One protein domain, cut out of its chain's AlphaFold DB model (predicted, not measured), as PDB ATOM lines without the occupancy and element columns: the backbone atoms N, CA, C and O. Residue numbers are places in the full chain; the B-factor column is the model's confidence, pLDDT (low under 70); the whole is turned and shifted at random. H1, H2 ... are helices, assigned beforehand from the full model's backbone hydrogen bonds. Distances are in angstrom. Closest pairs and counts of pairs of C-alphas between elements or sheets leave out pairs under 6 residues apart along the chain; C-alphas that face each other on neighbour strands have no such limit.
ATOM      1  N   VAL A 165     159.668 182.284 168.948       92.12
ATOM      2  CA  VAL A 165     158.803 182.680 170.066       92.12
ATOM      3  C   VAL A 165     157.496 181.917 169.936       92.12
ATOM      4  O   VAL A 165     156.880 181.937 168.871       92.12
ATOM      5  N   ALA A 166     157.083 181.237 171.001       92.75
ATOM      6  CA  ALA A 166     155.830 180.499 170.999       92.75
ATOM      7  C   ALA A 166     154.635 181.454 170.874       92.75
ATOM      8  O   ALA A 166     154.560 182.492 171.539       92.75
ATOM      9  N   SER A 167     153.688 181.082 170.021       91.69
ATOM     10  CA  SER A 167     152.480 181.842 169.714       91.69
ATOM     11  C   SER A 167     151.272 180.902 169.616       91.69
ATOM     12  O   SER A 167     151.420 179.683 169.672       91.69
ATOM     13  N   GLY A 168     150.071 181.476 169.498       91.06
ATOM     14  CA  GLY A 168     148.810 180.730 169.449       91.06
ATOM     15  C   GLY A 168     148.041 180.742 170.772       91.06
ATOM     16  O   GLY A 168     148.607 180.947 171.849       91.06
ATOM     17  N   TYR A 169     146.722 180.561 170.668       92.88
ATOM     18  CA  TYR A 169     145.797 180.625 171.805       92.88
ATOM     19  C   TYR A 169     145.393 179.260 172.367       92.88
ATOM     20  O   TYR A 169     144.834 179.193 173.458       92.88
ATOM     21  N   GLY A 170     145.718 178.177 171.658       90.06
ATOM     22  CA  GLY A 170     145.183 176.858 171.976       90.06
ATOM     23  C   GLY A 170     143.660 176.813 171.843       90.06
ATOM     24  O   GLY A 170     143.036 177.754 171.353       90.06
ATOM     25  N   GLU A 171     143.068 175.717 172.302       88.94
ATOM     26  CA  GLU A 171     141.618 175.543 172.357       88.94
ATOM     27  C   GLU A 171     141.178 175.109 173.753       88.94
ATOM     28  O   GLU A 171     141.911 174.439 174.488       88.94
ATOM     29  N   ALA A 172     139.962 175.502 174.126       86.31
ATOM     30  CA  ALA A 172     139.353 175.031 175.356       86.31
ATOM     31  C   ALA A 172     139.066 173.534 175.223       86.31
ATOM     32  O   ALA A 172     138.430 173.092 174.265       86.31
ATOM     33  N   VAL A 173     139.517 172.756 176.200       81.62
ATOM     34  CA  VAL A 173     139.276 171.317 176.225       81.62
ATOM     35  C   VAL A 173     138.102 171.026 177.143       81.62
ATOM     36  O   VAL A 173     138.091 171.427 178.303       81.62
ATOM     37  N   THR A 174     137.110 170.312 176.621       72.50
ATOM     38  CA  THR A 174     135.969 169.818 177.394       72.50
ATOM     39  C   THR A 174     136.077 168.303 177.543       72.50
ATOM     40  O   THR A 174     136.037 167.588 176.540       72.50
ATOM     41  N   GLY A 175     136.174 167.805 178.777       75.31
ATOM     42  CA  GLY A 175     136.299 166.369 179.056       75.31
ATOM     43  C   GLY A 175     137.739 165.853 178.948       75.31
ATOM     44  O   GLY A 175     138.684 166.595 179.198       75.31
ATOM     45  N   VAL A 176     137.905 164.567 178.613       81.88
ATOM     46  CA  VAL A 176     139.228 163.921 178.542       81.88
ATOM     47  C   VAL A 176     140.004 164.446 177.335       81.88
ATOM     48  O   VAL A 176     139.584 164.261 176.192       81.88
ATOM     49  N   TRP A 177     141.143 165.088 177.598       82.94
ATOM     50  CA  TRP A 177     141.969 165.710 176.564       82.94
ATOM     51  C   TRP A 177     142.647 164.694 175.637       82.94
ATOM     52  O   TRP A 177     142.620 164.873 174.427       82.94
ATOM     53  N   LEU A 178     143.224 163.619 176.186       83.44
ATOM     54  CA  LEU A 178     143.890 162.551 175.424       83.44
ATOM     55  C   LEU A 178     143.042 161.268 175.405       83.44
ATOM     56  O   LEU A 178     143.464 160.210 175.871       83.44
ATOM     57  N   GLY A 179     141.829 161.374 174.866       78.62
ATOM     58  CA  GLY A 179     140.881 160.264 174.719       78.62
ATOM     59  C   GLY A 179     140.857 159.641 173.318       78.62
ATOM     60  O   GLY A 179     141.630 159.998 172.426       78.62
ATOM     61  N   ASP A 180     139.913 158.724 173.091       76.00
ATOM     62  CA  ASP A 180     139.782 158.003 171.814       76.00
ATOM     63  C   ASP A 180     139.444 158.916 170.630       76.00
ATOM     64  O   ASP A 180     139.994 158.744 169.544       76.00
ATOM     65  N   ARG A 181     138.619 159.949 170.847       68.62
ATOM     66  CA  ARG A 181     138.284 160.938 169.806       68.62
ATOM     67  C   ARG A 181     139.527 161.678 169.306       68.62
ATOM     68  O   ARG A 181     139.770 161.767 168.107       68.62
ATOM     69  N   THR A 182     140.364 162.138 170.230       74.50
ATOM     70  CA  THR A 182     141.601 162.857 169.905       74.50
ATOM     71  C   THR A 182     142.691 161.970 169.310       74.50
ATOM     72  O   THR A 182     143.579 162.485 168.637       74.50
ATOM     73  N   ARG A 183     142.637 160.642 169.492       75.31
ATOM     74  CA  ARG A 183     143.539 159.719 168.781       75.31
ATOM     75  C   ARG A 183     143.231 159.640 167.284       75.31
ATOM     76  O   ARG A 183     144.148 159.400 166.508       75.31
ATOM     77  N   ALA A 184     141.971 159.836 166.892       72.62
ATOM     78  CA  ALA A 184     141.547 159.811 165.492       72.62
ATOM     79  C   ALA A 184     141.665 161.185 164.811       72.62
ATOM     80  O   ALA A 184     142.075 161.263 163.657       72.62
ATOM     81  N   GLU A 185     141.318 162.262 165.521       78.44
ATOM     82  CA  GLU A 185     141.217 163.618 164.954       78.44
ATOM     83  C   GLU A 185     142.440 164.503 165.257       78.44
ATOM     84  O   GLU A 185     142.638 165.536 164.620       78.44
ATOM     85  N   GLY A 186     143.281 164.091 166.209       78.88
ATOM     86  CA  GLY A 186     144.304 164.938 166.819       78.88
ATOM     87  C   GLY A 186     143.764 165.720 168.021       78.88
ATOM     88  O   GLY A 186     142.563 165.952 168.158       78.88
ATOM     89  N   ALA A 187     144.664 166.111 168.926       84.75
ATOM     90  CA  ALA A 187     144.348 166.952 170.079       84.75
ATOM     91  C   ALA A 187     144.958 168.346 169.897       84.75
ATOM     92  O   ALA A 187     146.170 168.476 169.712       84.75
ATOM     93  N   SER A 188     144.134 169.385 170.007       87.56
ATOM     94  CA  SER A 188     144.605 170.769 170.103       87.56
ATOM     95  C   SER A 188     145.338 171.008 171.427       87.56
ATOM     96  O   SER A 188     145.028 170.379 172.441       87.56
ATOM     97  N   ILE A 189     146.291 171.947 171.446       90.75
ATOM     98  CA  ILE A 189     146.943 172.381 172.691       90.75
ATOM     99  C   ILE A 189     145.908 173.094 173.581       90.75
ATOM    100  O   ILE A 189     145.264 174.025 173.089       90.75
ATOM    101  N   PRO A 190     145.753 172.721 174.865       92.94
ATOM    102  CA  PRO A 190     144.807 173.371 175.765       92.94
ATOM    103  C   PRO A 190     145.143 174.849 175.975       92.94
ATOM    104  O   PRO A 190     146.317 175.206 176.099       92.94
ATOM    105  N   THR A 191     144.128 175.712 176.067       94.12
ATOM    106  CA  THR A 191     144.325 177.166 176.236       94.12
ATOM    107  C   THR A 191     145.231 177.519 177.417       94.12
ATOM    108  O   THR A 191     146.162 178.302 177.248       94.12
ATOM    109  N   HIS A 192     145.041 176.893 178.584       92.06
ATOM    110  CA  HIS A 192     145.860 177.176 179.769       92.06
ATOM    111  C   HIS A 192     147.329 176.739 179.598       92.06
ATOM    112  O   HIS A 192     148.221 177.384 180.144       92.06
ATOM    113  N   ILE A 193     147.613 175.705 178.795       94.38
ATOM    114  CA  ILE A 193     148.987 175.325 178.426       94.38
ATOM    115  C   ILE A 193     149.570 176.336 177.438       94.38
ATOM    116  O   ILE A 193     150.710 176.776 177.592       94.38
ATOM    117  N   ALA A 194     148.786 176.752 176.440       93.56
ATOM    118  CA  ALA A 194     149.211 177.764 175.481       93.56
ATOM    119  C   ALA A 194     149.550 179.090 176.179       93.56
ATOM    120  O   ALA A 194     150.566 179.698 175.852       93.56
ATOM    121  N   ASP A 195     148.761 179.511 177.170       95.44
ATOM    122  CA  ASP A 195     149.006 180.720 177.964       95.44
ATOM    123  C   ASP A 195     150.349 180.674 178.714       95.44
ATOM    124  O   ASP A 195     151.064 181.675 178.746       95.44
ATOM    125  N   GLN A 196     150.749 179.512 179.246       95.19
ATOM    126  CA  GLN A 196     152.040 179.335 179.931       95.19
ATOM    127  C   GLN A 196     153.255 179.390 178.993       95.19
ATOM    128  O   GLN A 196     154.388 179.634 179.430       95.19
ATOM    129  N   LEU A 197     153.053 179.090 177.709       95.62
ATOM    130  CA  LEU A 197     154.119 179.027 176.709       95.62
ATOM    131  C   LEU A 197     154.196 180.303 175.866       95.62
ATOM    132  O   LEU A 197     155.284 180.667 175.419       95.62
ATOM    133  N   ARG A 198     153.070 180.990 175.651       95.56
ATOM    134  CA  ARG A 198     152.955 182.144 174.754       95.56
ATOM    135  C   ARG A 198     153.953 183.242 175.115       95.56
ATOM    136  O   ARG A 198     154.138 183.596 176.274       95.56
ATOM    137  N   GLY A 199     154.611 183.792 174.098       94.50
ATOM    138  CA  GLY A 199     155.596 184.862 174.257       94.50
ATOM    139  C   GLY A 199     156.963 184.398 174.773       94.50
ATOM    140  O   GLY A 199     157.911 185.181 174.742       94.50
ATOM    141  N   ARG A 200     157.120 183.133 175.191       96.31
ATOM    142  CA  ARG A 200     158.426 182.589 175.587       96.31
ATOM    143  C   ARG A 200     159.263 182.247 174.362       96.31
ATOM    144  O   ARG A 200     158.763 181.728 173.362       96.31
ATOM    145  N   ARG A 201     160.564 182.523 174.460       93.62
ATOM    146  CA  ARG A 201     161.550 182.209 173.426       93.62
ATOM    147  C   ARG A 201     162.131 180.814 173.641       93.62
ATOM    148  O   ARG A 201     162.553 180.491 174.748       93.62
ATOM    149  N   PHE A 202     162.215 180.036 172.570       91.06
ATOM    150  CA  PHE A 202     162.834 178.711 172.532       91.06
ATOM    151  C   PHE A 202     163.979 178.702 171.516       91.06
ATOM    152  O   PHE A 202     163.947 179.457 170.543       91.06
ATOM    153  N   GLY A 203     165.009 177.888 171.763       85.00
ATOM    154  CA  GLY A 203     166.161 177.744 170.861       85.00
ATOM    155  C   GLY A 203     165.868 176.892 169.625       85.00
ATOM    156  O   GLY A 203     166.474 177.106 168.581       85.00
ATOM    157  N   ASP A 204     164.908 175.978 169.744       83.12
ATOM    158  CA  ASP A 204     164.457 175.047 168.715       83.12
ATOM    159  C   ASP A 204     163.068 174.487 169.094       83.12
ATOM    160  O   ASP A 204     162.538 174.714 170.190       83.12
ATOM    161  N   PHE A 205     162.463 173.742 168.173       84.69
ATOM    162  CA  PHE A 205     161.170 173.092 168.353       84.69
ATOM    163  C   PHE A 205     161.225 171.957 169.381       84.69
ATOM    164  O   PHE A 205     160.244 171.732 170.088       84.69
ATOM    165  N   ALA A 206     162.352 171.252 169.514       85.75
ATOM    166  CA  ALA A 206     162.496 170.176 170.495       85.75
ATOM    167  C   ALA A 206     162.359 170.708 171.932       85.75
ATOM    168  O   ALA A 206     161.682 170.100 172.763       85.75
ATOM    169  N   SER A 207     162.924 171.885 172.196       90.50
ATOM    170  CA  SER A 207     162.825 172.617 173.455       90.50
ATOM    171  C   SER A 207     161.397 173.086 173.728       90.50
ATOM    172  O   SER A 207     160.912 172.933 174.850       90.50
ATOM    173  N   LEU A 208     160.694 173.597 172.707       93.19
ATOM    174  CA  LEU A 208     159.269 173.936 172.809       93.19
ATOM    175  C   LEU A 208     158.423 172.694 173.128       93.19
ATOM    176  O   LEU A 208     157.622 172.711 174.061       93.19
ATOM    177  N   ARG A 209     158.627 171.597 172.389       92.06
ATOM    178  CA  ARG A 209     157.930 170.321 172.597       92.06
ATOM    179  C   ARG A 209     158.161 169.795 174.012       92.06
ATOM    180  O   ARG A 209     157.208 169.407 174.680       92.06
ATOM    181  N   LYS A 210     159.408 169.824 174.493       92.56
ATOM    182  CA  LYS A 210     159.759 169.432 175.865       92.56
ATOM    183  C   LYS A 210     159.030 170.292 176.898       92.56
ATOM    184  O   LYS A 210     158.424 169.747 177.812       92.56
ATOM    185  N   ALA A 211     159.060 171.615 176.745       94.69
ATOM    186  CA  ALA A 211     158.375 172.527 177.659       94.69
ATOM    187  C   ALA A 211     156.852 172.335 177.654       94.69
ATOM    188  O   ALA A 211     156.229 172.440 178.704       94.69
ATOM    189  N   THR A 212     156.274 172.007 176.496       92.56
ATOM    190  CA  THR A 212     154.847 171.689 176.367       92.56
ATOM    191  C   THR A 212     154.483 170.466 177.200       92.56
ATOM    192  O   THR A 212     153.551 170.528 177.993       92.56
ATOM    193  N   TRP A 213     155.248 169.378 177.087       92.69
ATOM    194  CA  TRP A 213     154.980 168.167 177.864       92.69
ATOM    195  C   TRP A 213     155.217 168.334 179.366       92.69
ATOM    196  O   TRP A 213     154.496 167.726 180.146       92.69
ATOM    197  N   ILE A 214     156.173 169.174 179.774       93.50
ATOM    198  CA  ILE A 214     156.356 169.529 181.190       93.50
ATOM    199  C   ILE A 214     155.117 170.265 181.713       93.50
ATOM    200  O   ILE A 214     154.547 169.842 182.707       93.50
ATOM    201  N   ALA A 215     154.649 171.298 181.003       93.44
ATOM    202  CA  ALA A 215     153.462 172.053 181.410       93.44
ATOM    203  C   ALA A 215     152.206 171.169 181.497       93.44
ATOM    204  O   ALA A 215     151.399 171.338 182.401       93.44
ATOM    205  N   VAL A 216     152.058 170.210 180.579       90.94
ATOM    206  CA  VAL A 216     150.978 169.211 180.613       90.94
ATOM    207  C   VAL A 216     151.099 168.286 181.824       90.94
ATOM    208  O   VAL A 216     150.093 167.980 182.452       90.94
ATOM    209  N   ALA A 217     152.306 167.811 182.137       88.88
ATOM    210  CA  ALA A 217     152.531 166.900 183.258       88.88
ATOM    211  C   ALA A 217     152.287 167.573 184.617       88.88
ATOM    212  O   ALA A 217     151.835 166.915 185.552       88.88
ATOM    213  N   ASP A 218     152.563 168.874 184.706       90.62
ATOM    214  CA  ASP A 218     152.315 169.688 185.896       90.62
ATOM    215  C   ASP A 218     150.835 170.105 186.034       90.62
ATOM    216  O   ASP A 218     150.443 170.636 187.076       90.62
ATOM    217  N   ASP A 219     150.003 169.860 185.013       88.75
ATOM    218  CA  ASP A 219     148.588 170.226 185.018       88.75
ATOM    219  C   ASP A 219     147.695 169.104 185.601       88.75
ATOM    220  O   ASP A 219     147.559 168.019 185.016       88.75
TER     221      ASP A 219
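AT A GLANCE: This is residues 165 to 219 of the 225 residues of the protein "Pyocin/colicin protein" of Pseudomonas amygdali pv. mori str. 301020 (UniProt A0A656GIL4). A short helix, H2, packs on the later part of a longer helix, H3, and a small third helix, H1, sticks out at the far end of an elongated body. The unnamed stretch of residues 165 to 179 runs past H2 toward the H1 end and turns back there into H1. The printed part has 55 residues with three named helices, in the order H1, H2, H3, and no named strand; the class is all helix, though under half of the residues, 26 of 55, are in named elements. The whole is only just compact, close to loose, with a radius of gyration of the C-alphas of 11.6 A, and spans 33 by 20 by 18 A.

HOW THE PARTS SIT: H3, residues 205 to 217, is the longest helix. It touches H2, residues 191 to 197, with its residues 211 to 216 alone. The closest C-alphas of the two are those of Ile 193 and Ala 215, 6.3 A apart. Their lines stand at a steep tilt of 52 degrees, and they run opposite ways. H1, residues 180 to 185, stands free; it is apart from H2 and from H3. In H1, H2 and H3 every O i to N i+4 pair is within hydrogen-bond range.

IN THESE COORDINATES: H3 is 18.3 A long from C-alpha 205 at (161.170, 173.092, 168.353) to C-alpha 217 at (152.531, 166.900, 183.258). H2 measures 10.0 A from Thr 191 to Leu 197. H1 measures 9.0 A and begins at C-alpha 180, at (139.782, 158.003, 171.814).

THE WHOLE: The two C-alphas farthest apart are those of Gly 175 and Gly 203, 33.0 A. The printed part has no cut. The link from H1 to H2 is tight, with 5 residues, and that from H2 to H3 is short, with 7. The mean pLDDT of the printed part is 87.8; residue 181, in H1, is under 70.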